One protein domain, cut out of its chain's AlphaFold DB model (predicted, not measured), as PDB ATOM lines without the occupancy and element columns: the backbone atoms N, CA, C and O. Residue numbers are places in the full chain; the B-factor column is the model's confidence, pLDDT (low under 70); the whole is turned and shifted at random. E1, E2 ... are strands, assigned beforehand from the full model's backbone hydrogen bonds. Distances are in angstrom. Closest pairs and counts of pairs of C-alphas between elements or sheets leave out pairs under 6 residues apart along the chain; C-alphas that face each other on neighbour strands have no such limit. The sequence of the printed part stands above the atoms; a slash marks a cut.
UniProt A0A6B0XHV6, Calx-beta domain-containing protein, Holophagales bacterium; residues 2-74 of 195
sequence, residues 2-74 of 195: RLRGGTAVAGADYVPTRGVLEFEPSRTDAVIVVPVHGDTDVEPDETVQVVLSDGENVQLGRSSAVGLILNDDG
ATOM      1  N   ARG A   2      13.858  27.521  11.405       93.44
ATOM      2  CA  ARG A   2      14.605  27.635  10.143       93.44
ATOM      3  C   ARG A   2      14.135  28.833   9.320       93.44
ATOM      4  O   ARG A   2      12.969  29.217   9.424       93.44
ATOM      5  N   LEU A   3      15.010  29.351   8.463       92.69
ATOM      6  CA  LEU A   3      14.643  30.269   7.383       92.69
ATOM      7  C   LEU A   3      14.242  29.471   6.138       92.69
ATOM      8  O   LEU A   3      14.957  28.552   5.732       92.69
ATOM      9  N   ARG A   4      13.080  29.767   5.555       86.25
ATOM     10  CA  ARG A   4      12.622  29.171   4.292       86.25
ATOM     11  C   ARG A   4      11.515  30.014   3.675       86.25
ATOM     12  O   ARG A   4      10.506  30.228   4.336       86.25
ATOM     13  N   GLY A   5      11.640  30.293   2.380       83.38
ATOM     14  CA  GLY A   5      10.679  31.086   1.614       83.38
ATOM     15  C   GLY A   5      11.143  32.535   1.513       83.38
ATOM     16  O   GLY A   5      12.262  32.839   1.917       83.38
ATOM     17  N   GLY A   6      10.269  33.404   1.011       88.12
ATOM     18  CA  GLY A   6      10.614  34.791   0.705       88.12
ATOM     19  C   GLY A   6      11.209  34.966  -0.694       88.12
ATOM     20  O   GLY A   6      11.250  34.013  -1.476       88.12
ATOM     21  N   THR A   7      11.592  36.199  -1.013       90.25
ATOM     22  CA  THR A   7      12.244  36.567  -2.281       90.25
ATOM     23  C   THR A   7      13.761  36.633  -2.154       90.25
ATOM     24  O   THR A   7      14.418  36.399  -3.159       90.25
ATOM     25  N   ALA A   8      14.279  36.849  -0.939       93.44
ATOM     26  CA  ALA A   8      15.709  36.878  -0.673       93.44
ATOM     27  C   ALA A   8      16.345  35.490  -0.844       93.44
ATOM     28  O   ALA A   8      15.810  34.457  -0.413       93.44
ATOM     29  N   VAL A   9      17.517  35.472  -1.450       93.81
ATOM     30  CA  VAL A   9      18.386  34.343  -1.747       93.81
ATOM     31  C   VAL A   9      19.348  34.075  -0.585       93.81
ATOM     32  O   VAL A   9      20.272  34.817  -0.258       93.81
ATOM     33  N   ALA A  10      19.171  32.911   0.035       93.88
ATOM     34  CA  ALA A  10      20.010  32.461   1.139       93.88
ATOM     35  C   ALA A  10      21.491  32.325   0.720       93.88
ATOM     36  O   ALA A  10      21.814  31.567  -0.196       93.88
ATOM     37  N   GLY A  11      22.391  32.984   1.450       92.31
ATOM     38  CA  GLY A  11      23.829  33.021   1.177       92.31
ATOM     39  C   GLY A  11      24.280  34.132   0.224       92.31
ATOM     40  O   GLY A  11      25.484  34.359   0.157       92.31
ATOM     41  N   ALA A  12      23.351  34.801  -0.469       91.25
ATOM     42  CA  ALA A  12      23.610  36.059  -1.167       91.25
ATOM     43  C   ALA A  12      23.198  37.232  -0.269       91.25
ATOM     44  O   ALA A  12      24.077  37.935   0.206       91.25
ATOM     45  N   ASP A  13      21.921  37.300   0.126       93.12
ATOM     46  CA  ASP A  13      21.356  38.492   0.795       93.12
ATOM     47  C   ASP A  13      21.307  38.327   2.322       93.12
ATOM     48  O   ASP A  13      21.211  39.280   3.096       93.12
ATOM     49  N   TYR A  14      21.383  37.087   2.815       94.62
ATOM     50  CA  TYR A  14      21.432  36.801   4.251       94.62
ATOM     51  C   TYR A  14      22.139  35.487   4.581       94.62
ATOM     52  O   TYR A  14      22.154  34.536   3.793       94.62
ATOM     53  N   VAL A  15      22.643  35.378   5.812       95.25
ATOM     54  CA  VAL A  15      23.252  34.145   6.324       95.25
ATOM     55  C   VAL A  15      22.156  33.124   6.671       95.25
ATOM     56  O   VAL A  15      21.337  33.370   7.571       95.25
ATOM     57  N   PRO A  16      22.135  31.931   6.040       93.12
ATOM     58  CA  PRO A  16      21.142  30.907   6.344       93.12
ATOM     59  C   PRO A  16      21.182  30.507   7.825       93.12
ATOM     60  O   PRO A  16      22.179  29.986   8.321       93.12
ATOM     61  N   THR A  17      20.072  30.716   8.536       92.75
ATOM     62  CA  THR A  17      19.974  30.484   9.983       92.75
ATOM     63  C   THR A  17      19.000  29.345  10.294       92.75
ATOM     64  O   THR A  17      17.881  29.283   9.772       92.75
ATOM     65  N   ARG A  18      19.422  28.421  11.165       94.69
ATOM     66  CA  ARG A  18      18.581  27.360  11.742       94.69
ATOM     67  C   ARG A  18      19.006  27.076  13.178       94.69
ATOM     68  O   ARG A  18      20.183  27.205  13.500       94.69
ATOM     69  N   GLY A  19      18.076  26.624  14.010       93.56
ATOM     70  CA  GLY A  19      18.382  26.284  15.398       93.56
ATOM     71  C   GLY A  19      17.171  25.833  16.203       93.56
ATOM     72  O   GLY A  19      16.049  25.772  15.690       93.56
ATOM     73  N   VAL A  20      17.413  25.526  17.473       93.25
ATOM     74  CA  VAL A  20      16.386  25.230  18.479       93.25
ATOM     75  C   VAL A  20      16.240  26.462  19.370       93.25
ATOM     76  O   VAL A  20      17.240  27.072  19.739       93.25
ATOM     77  N   LEU A  21      14.999  26.861  19.658       92.12
ATOM     78  CA  LEU A  21      14.711  27.908  20.636       92.12
ATOM     79  C   LEU A  21      14.362  27.229  21.955       92.12
ATOM     80  O   LEU A  21      13.372  26.504  22.017       92.12
ATOM     81  N   GLU A  22      15.173  27.470  22.977       91.31
ATOM     82  CA  GLU A  22      14.968  26.949  24.325       91.31
ATOM     83  C   GLU A  22      14.481  28.071  25.245       91.31
ATOM     84  O   GLU A  22      15.062  29.162  25.301       91.31
ATOM     85  N   PHE A  23      13.380  27.802  25.943       89.69
ATOM     86  CA  PHE A  23      12.793  28.707  26.921       89.69
ATOM     87  C   PHE A  23      13.055  28.139  28.309       89.69
ATOM     88  O   PHE A  23      12.356  27.235  28.766       89.69
ATOM     89  N   GLU A  24      14.077  28.680  28.966       90.56
ATOM     90  CA  GLU A  24      14.337  28.407  30.376       90.56
ATOM     91  C   GLU A  24      13.107  28.738  31.236       90.56
ATOM     92  O   GLU A  24      12.324  29.628  30.872       90.56
ATOM     93  N   PRO A  25      12.931  28.090  32.401       89.56
ATOM     94  CA  PRO A  25      11.849  28.426  33.314       89.56
ATOM     95  C   PRO A  25      11.783  29.937  33.577       89.56
ATOM     96  O   PRO A  25      12.769  30.556  33.971       89.56
ATOM     97  N   SER A  26      10.594  30.519  33.413       89.94
ATOM     98  CA  SER A  26      10.315  31.964  33.553       89.94
ATOM     99  C   SER A  26      10.779  32.867  32.401       89.94
ATOM    100  O   SER A  26      10.551  34.073  32.467       89.94
ATOM    101  N   ARG A  27      11.385  32.332  31.334       91.50
ATOM    102  CA  ARG A  27      11.682  33.101  30.119       91.50
ATOM    103  C   ARG A  27      10.499  33.031  29.153       91.50
ATOM    104  O   ARG A  27      10.068  31.944  28.785       91.50
ATOM    105  N   THR A  28      10.007  34.184  28.707       88.75
ATOM    106  CA  THR A  28       8.876  34.290  27.764       88.75
ATOM    107  C   THR A  28       9.287  34.656  26.342       88.75
ATOM    108  O   THR A  28       8.486  34.507  25.426       88.75
ATOM    109  N   ASP A  29      10.542  35.069  26.137       89.06
ATOM    110  CA  ASP A  29      11.011  35.648  24.877       89.06
ATOM    111  C   ASP A  29      12.379  35.097  24.462       89.06
ATOM    112  O   ASP A  29      13.284  34.948  25.287       89.06
ATOM    113  N   ALA A  30      12.560  34.850  23.163       88.94
ATOM    114  CA  ALA A  30      13.829  34.440  22.565       88.94
ATOM    115  C   ALA A  30      14.080  35.203  21.256       88.94
ATOM    116  O   ALA A  30      13.152  35.470  20.494       88.94
ATOM    117  N   VAL A  31      15.344  35.538  20.989       89.12
ATOM    118  CA  VAL A  31      15.747  36.311  19.805       89.12
ATOM    119  C   VAL A  31      16.338  35.378  18.755       89.12
ATOM    120  O   VAL A  31      17.212  34.567  19.053       89.12
ATOM    121  N   ILE A  32      15.879  35.525  17.514       90.56
ATOM    122  CA  ILE A  32      16.491  34.914  16.335       90.56
ATOM    123  C   ILE A  32      17.292  36.006  15.635       90.56
ATOM    124  O   ILE A  32      16.712  36.967  15.135       90.56
ATOM    125  N   VAL A  33      18.610  35.848  15.575       91.38
ATOM    126  CA  VAL A  33      19.480  36.755  14.819       91.38
ATOM    127  C   VAL A  33      19.628  36.213  13.401       91.38
ATOM    128  O   VAL A  33      20.052  35.073  13.225       91.38
ATOM    129  N   VAL A  34      19.281  37.027  12.405       92.88
ATOM    130  CA  VAL A  34      19.489  36.730  10.981       92.88
ATOM    131  C   VAL A  34      20.430  37.795  10.420       92.88
ATOM    132  O   VAL A  34      19.982  38.916  10.189       92.88
ATOM    133  N   PRO A  35      21.729  37.497  10.253       93.94
ATOM    134  CA  PRO A  35      22.654  38.432   9.627       93.94
ATOM    135  C   PRO A  35      22.274  38.668   8.162       93.94
ATOM    136  O   PRO A  35      22.096  37.702   7.417       93.94
ATOM    137  N   VAL A  36      22.166  39.935   7.772       94.25
ATOM    138  CA  VAL A  36      21.948  40.381   6.388       94.25
ATOM    139  C   VAL A  36      23.309  40.673   5.756       94.25
ATOM    140  O   VAL A  36      24.209  41.180   6.432       94.25
ATOM    141  N   HIS A  37      23.477  40.304   4.493       91.81
ATOM    142  CA  HIS A  37      24.610  40.714   3.675       91.81
ATOM    143  C   HIS A  37      24.227  42.021   2.985       91.81
ATOM    144  O   HIS A  37      23.198  42.074   2.330       91.81
ATOM    145  N   GLY A  38      25.009  43.076   3.203       87.88
ATOM    146  CA  GLY A  38      24.871  44.311   2.436       87.88
ATOM    147  C   GLY A  38      25.893  44.333   1.307       87.88
ATOM    148  O   GLY A  38      27.015  43.842   1.498       87.88
ATOM    149  N   ASP A  39      25.525  44.920   0.175       83.56
ATOM    150  CA  ASP A  39      26.441  45.215  -0.917       83.56
ATOM    151  C   ASP A  39      26.168  46.600  -1.534       83.56
ATOM    152  O   ASP A  39      26.061  47.559  -0.775       83.56
ATOM    153  N   THR A  40      26.273  46.745  -2.856       82.44
ATOM    154  CA  THR A  40      26.038  48.011  -3.574       82.44
ATOM    155  C   THR A  40      25.192  47.826  -4.836       82.44
ATOM    156  O   THR A  40      25.044  48.765  -5.629       82.44
ATOM    157  N   ASP A  41      24.718  46.608  -5.091       80.62
ATOM    158  CA  ASP A  41      23.921  46.278  -6.257       80.62
ATOM    159  C   ASP A  41      22.472  46.707  -6.004       80.62
ATOM    160  O   ASP A  41      21.901  46.504  -4.944       80.62
ATOM    161  N   VAL A  42      21.855  47.358  -6.994       77.19
ATOM    162  CA  VAL A  42      20.478  47.837  -6.834       77.19
ATOM    163  C   VAL A  42      19.508  46.671  -6.968       77.19
ATOM    164  O   VAL A  42      19.285  46.155  -8.070       77.19
ATOM    165  N   GLU A  43      18.843  46.347  -5.869       81.12
ATOM    166  CA  GLU A  43      17.896  45.247  -5.749       81.12
ATOM    167  C   GLU A  43      16.484  45.744  -5.358       81.12
ATOM    168  O   GLU A  43      16.275  46.877  -4.898       81.12
ATOM    169  N   PRO A  44      15.419  44.965  -5.613       79.06
ATOM    170  CA  PRO A  44      14.126  45.237  -4.990       79.06
ATOM    171  C   PRO A  44      14.197  45.010  -3.471       79.06
ATOM    172  O   PRO A  44      15.046  44.280  -2.989       79.06
ATOM    173  N   ASP A  45      13.261  45.581  -2.705       84.31
ATOM    174  CA  ASP A  45      13.102  45.160  -1.307       84.31
ATOM    175  C   ASP A  45      12.685  43.678  -1.282       84.31
ATOM    176  O   ASP A  45      11.762  43.263  -1.998       84.31
ATOM    177  N   GLU A  46      13.327  42.889  -0.431       89.00
ATOM    178  CA  GLU A  46      13.196  41.440  -0.423       89.00
ATOM    179  C   GLU A  46      12.657  40.904   0.896       89.00
ATOM    180  O   GLU A  46      12.677  41.560   1.928       89.00
ATOM    181  N   THR A  47      12.149  39.677   0.898       92.25
ATOM    182  CA  THR A  47      11.572  39.063   2.098       92.25
ATOM    183  C   THR A  47      12.346  37.832   2.526       92.25
ATOM    184  O   THR A  47      12.735  37.019   1.691       92.25
ATOM    185  N   VAL A  48      12.468  37.641   3.840       95.19
ATOM    186  CA  VAL A  48      12.919  36.395   4.461       95.19
ATOM    187  C   VAL A  48      11.803  35.838   5.336       95.19
ATOM    188  O   VAL A  48      11.157  36.569   6.084       95.19
ATOM    189  N   GLN A  49      11.550  34.534   5.267       94.25
ATOM    190  CA  GLN A  49      10.517  33.900   6.085       94.25
ATOM    191  C   GLN A  49      11.133  32.987   7.150       94.25
ATOM    192  O   GLN A  49      11.852  32.030   6.854       94.25
ATOM    193  N   VAL A  50      10.795  33.260   8.410       94.75
ATOM    194  CA  VAL A  50      11.094  32.421   9.572       94.75
ATOM    195  C   VAL A  50       9.953  31.428   9.774       94.75
ATOM    196  O   VAL A  50       8.773  31.796   9.732       94.75
ATOM    197  N   VAL A  51      10.301  30.169  10.043       95.12
ATOM    198  CA  VAL A  51       9.355  29.111  10.412       95.12
ATOM    199  C   VAL A  51       9.805  28.418  11.702       95.12
ATOM    200  O   VAL A  51      10.946  27.954  11.826       95.12
ATOM    201  N   LEU A  52       8.886  28.329  12.660       95.06
ATOM    202  CA  LEU A  52       8.968  27.504  13.860       95.06
ATOM    203  C   LEU A  52       8.276  26.161  13.592       95.06
ATOM    204  O   LEU A  52       7.226  26.104  12.957       95.06
ATOM    205  N   SER A  53       8.875  25.079  14.068       94.94
ATOM    206  CA  SER A  53       8.368  23.713  13.929       94.94
ATOM    207  C   SER A  53       8.753  22.903  15.161       94.94
ATOM    208  O   SER A  53       9.563  23.376  15.960       94.94
ATOM    209  N   ASP A  54       8.176  21.705  15.283       93.50
ATOM    210  CA  ASP A  54       8.599  20.680  16.246       93.50
ATOM    211  C   ASP A  54       8.580  21.170  17.704       93.50
ATOM    212  O   ASP A  54       9.529  20.974  18.458       93.50
ATOM    213  N   GLY A  55       7.496  21.854  18.092       92.06
ATOM    214  CA  GLY A  55       7.302  22.310  19.467       92.06
ATOM    215  C   GLY A  55       7.188  21.131  20.434       92.06
ATOM    216  O   GLY A  55       6.340  20.258  20.253       92.06
ATOM    217  N   GLU A  56       8.017  21.127  21.475       94.00
ATOM    218  CA  GLU A  56       7.992  20.134  22.548       94.00
ATOM    219  C   GLU A  56       7.370  20.755  23.805       94.00
ATOM    220  O   GLU A  56       7.781  21.829  24.238       94.00
ATOM    221  N   ASN A  57       6.346  20.108  24.371       90.56
ATOM    222  CA  ASN A  57       5.583  20.604  25.531       90.56
ATOM    223  C   ASN A  57       4.963  22.007  25.351       90.56
ATOM    224  O   ASN A  57       4.585  22.658  26.324       90.56
ATOM    225  N   VAL A  58       4.812  22.461  24.105       89.00
ATOM    226  CA  VAL A  58       4.233  23.757  23.746       89.00
ATOM    227  C   VAL A  58       3.327  23.612  22.528       89.00
ATOM    228  O   VAL A  58       3.592  22.818  21.625       89.00
ATOM    229  N   GLN A  59       2.255  24.401  22.478       90.50
ATOM    230  CA  GLN A  59       1.469  24.584  21.261       90.50
ATOM    231  C   GLN A  59       1.955  25.838  20.537       90.50
ATOM    232  O   GLN A  59       1.972  26.928  21.107       90.50
ATOM    233  N   LEU A  60       2.346  25.696  19.270       90.50
ATOM    234  CA  LEU A  60       2.742  26.842  18.455       90.50
ATOM    235  C   LEU A  60       1.493  27.622  18.025       90.50
ATOM    236  O   LEU A  60       0.682  27.106  17.261       90.50
ATOM    237  N   GLY A  61       1.361  28.867  18.492       91.06
ATOM    238  CA  GLY A  61       0.318  29.793  18.038       91.06
ATOM    239  C   GLY A  61       0.595  30.303  16.621       91.06
ATOM    240  O   GLY A  61       0.097  29.759  15.637       91.06
ATOM    241  N   ARG A  62       1.433  31.341  16.494       88.88
ATOM    242  CA  ARG A  62       1.959  31.802  15.199       88.88
ATOM    243  C   ARG A  62       3.323  31.163  14.951       88.88
ATOM    244  O   ARG A  62       4.301  31.518  15.596       88.88
ATOM    245  N   SER A  63       3.398  30.243  13.994       92.44
ATOM    246  CA  SER A  63       4.628  29.502  13.679       92.44
ATOM    247  C   SER A  63       5.418  30.069  12.498       92.44
ATOM    248  O   SER A  63       6.424  29.485  12.102       92.44
ATOM    249  N   SER A  64       5.004  31.201  11.919       92.88
ATOM    250  CA  SER A  64       5.761  31.855  10.852       92.88
ATOM    251  C   SER A  64       5.692  33.379  10.910       92.88
ATOM    252  O   SER A  64       4.645  33.966  11.205       92.88
ATOM    253  N   ALA A  65       6.822  34.009  10.596       89.00
ATOM    254  CA  ALA A  65       6.986  35.449  10.463       89.00
ATOM    255  C   ALA A  65       7.762  35.765   9.178       89.00
ATOM    256  O   ALA A  65       8.609  34.978   8.759       89.00
ATOM    257  N   VAL A  66       7.462  36.907   8.563       89.25
ATOM    258  CA  VAL A  66       8.176  37.421   7.391       89.25
ATOM    259  C   VAL A  66       8.904  38.689   7.818       89.25
ATOM    260  O   VAL A  66       8.275  39.583   8.380       89.25
ATOM    261  N   GLY A  67      10.213  38.732   7.590       88.25
ATOM    262  CA  GLY A  67      11.040  39.931   7.674       88.25
ATOM    263  C   GLY A  67      11.276  40.505   6.280       88.25
ATOM    264  O   GLY A  67      11.230  39.765   5.297       88.25
ATOM    265  N   LEU A  68      11.508  41.813   6.204       87.06
ATOM    266  CA  LEU A  68      11.834  42.523   4.971       87.06
ATOM    267  C   LEU A  68      13.298  42.974   5.036       87.06
ATOM    268  O   LEU A  68      13.686  43.619   6.009       87.06
ATOM    269  N   ILE A  69      14.083  42.613   4.027       89.44
ATOM    270  CA  ILE A  69      15.397  43.179   3.727       89.44
ATOM    271  C   ILE A  69      15.129  44.369   2.807       89.44
ATOM    272  O   ILE A  69      14.525  44.230   1.746       89.44
ATOM    273  N   LEU A  70      15.466  45.564   3.274       84.44
ATOM    274  CA  LEU A  70      15.207  46.800   2.546       84.44
ATOM    275  C   LEU A  70      16.435  47.150   1.715       84.44
ATOM    276  O   LEU A  70      17.484  47.378   2.302       84.44
ATOM    277  N   ASN A  71      16.283  47.271   0.395       81.56
ATOM    278  CA  ASN A  71      17.378  47.680  -0.483       81.56
ATOM    279  C   ASN A  71      17.723  49.153  -0.248       81.56
ATOM    280  O   ASN A  71      16.928  50.036  -0.594       81.56
ATOM    281  N   ASP A  72      18.884  49.435   0.321       73.31
ATOM    282  CA  ASP A  72      19.475  50.764   0.498       73.31
ATOM    283  C   ASP A  72      20.416  51.181  -0.644       73.31
ATOM    284  O   ASP A  72      20.822  52.340  -0.703       73.31
ATOM    285  N   ASP A  73      20.626  50.311  -1.631       73.94
ATOM    286  CA  ASP A  73      21.464  50.606  -2.785       73.94
ATOM    287  C   ASP A  73      20.702  51.353  -3.887       73.94
ATOM    288  O   ASP A  73      19.709  50.890  -4.456       73.94
ATOM    289  N   GLY A  74      21.146  52.577  -4.186       59.59
ATOM    290  CA  GLY A  74      20.533  53.415  -5.217       59.59
ATOM    291  C   GLY A  74      21.153  54.805  -5.326       59.59
ATOM    292  O   GLY A  74      20.695  55.747  -4.684       59.59
TER     293      GLY A  74
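What this domain is: This is residues 2 to 74 of the 195 residues of the protein "Calx-beta domain-containing protein" of Holophagales bacterium (UniProt A0A6B0XHV6). Little regular structure: a loose rod, with a small sheet of three strands along one side and the long link of residues 7 to 45 looping out and folding back over one face of it. Residues 23 to 28 stick out. The printed part has 73 residues, with no named helix and 17 residues in E1, E2 and E3, a meander, each strand the antiparallel neighbour of the one before: all strand. The radius of gyration of the C-alphas is 14.6 A; the spans are 46 by 19 by 17 A.

How they stand to each other: E1, residues 2 to 6, is antiparallel to E2, residues 46 to 51, at 143 degrees; N 4 and O 49 are 2.9 A apart. E2 is antiparallel to E3, residues 64 to 69, at 155 degrees; N 69 and O 46 are 2.7 A apart. Both pairs are hairpins.

Where its parts are: E1 begins at C-alpha 2 (14.605, 27.635, 10.143) and is 12.5 A long. E2 is 16.9 A long. E3, 16.5 A, ends at C-alpha 69 (15.397, 43.179, 3.727).

The domain as a whole: The C-alphas farthest apart, of Asn 57 and Gly 74, are 47.4 A apart. The printed part has no cut. Both links are long. Residue 74 has pLDDT under 70.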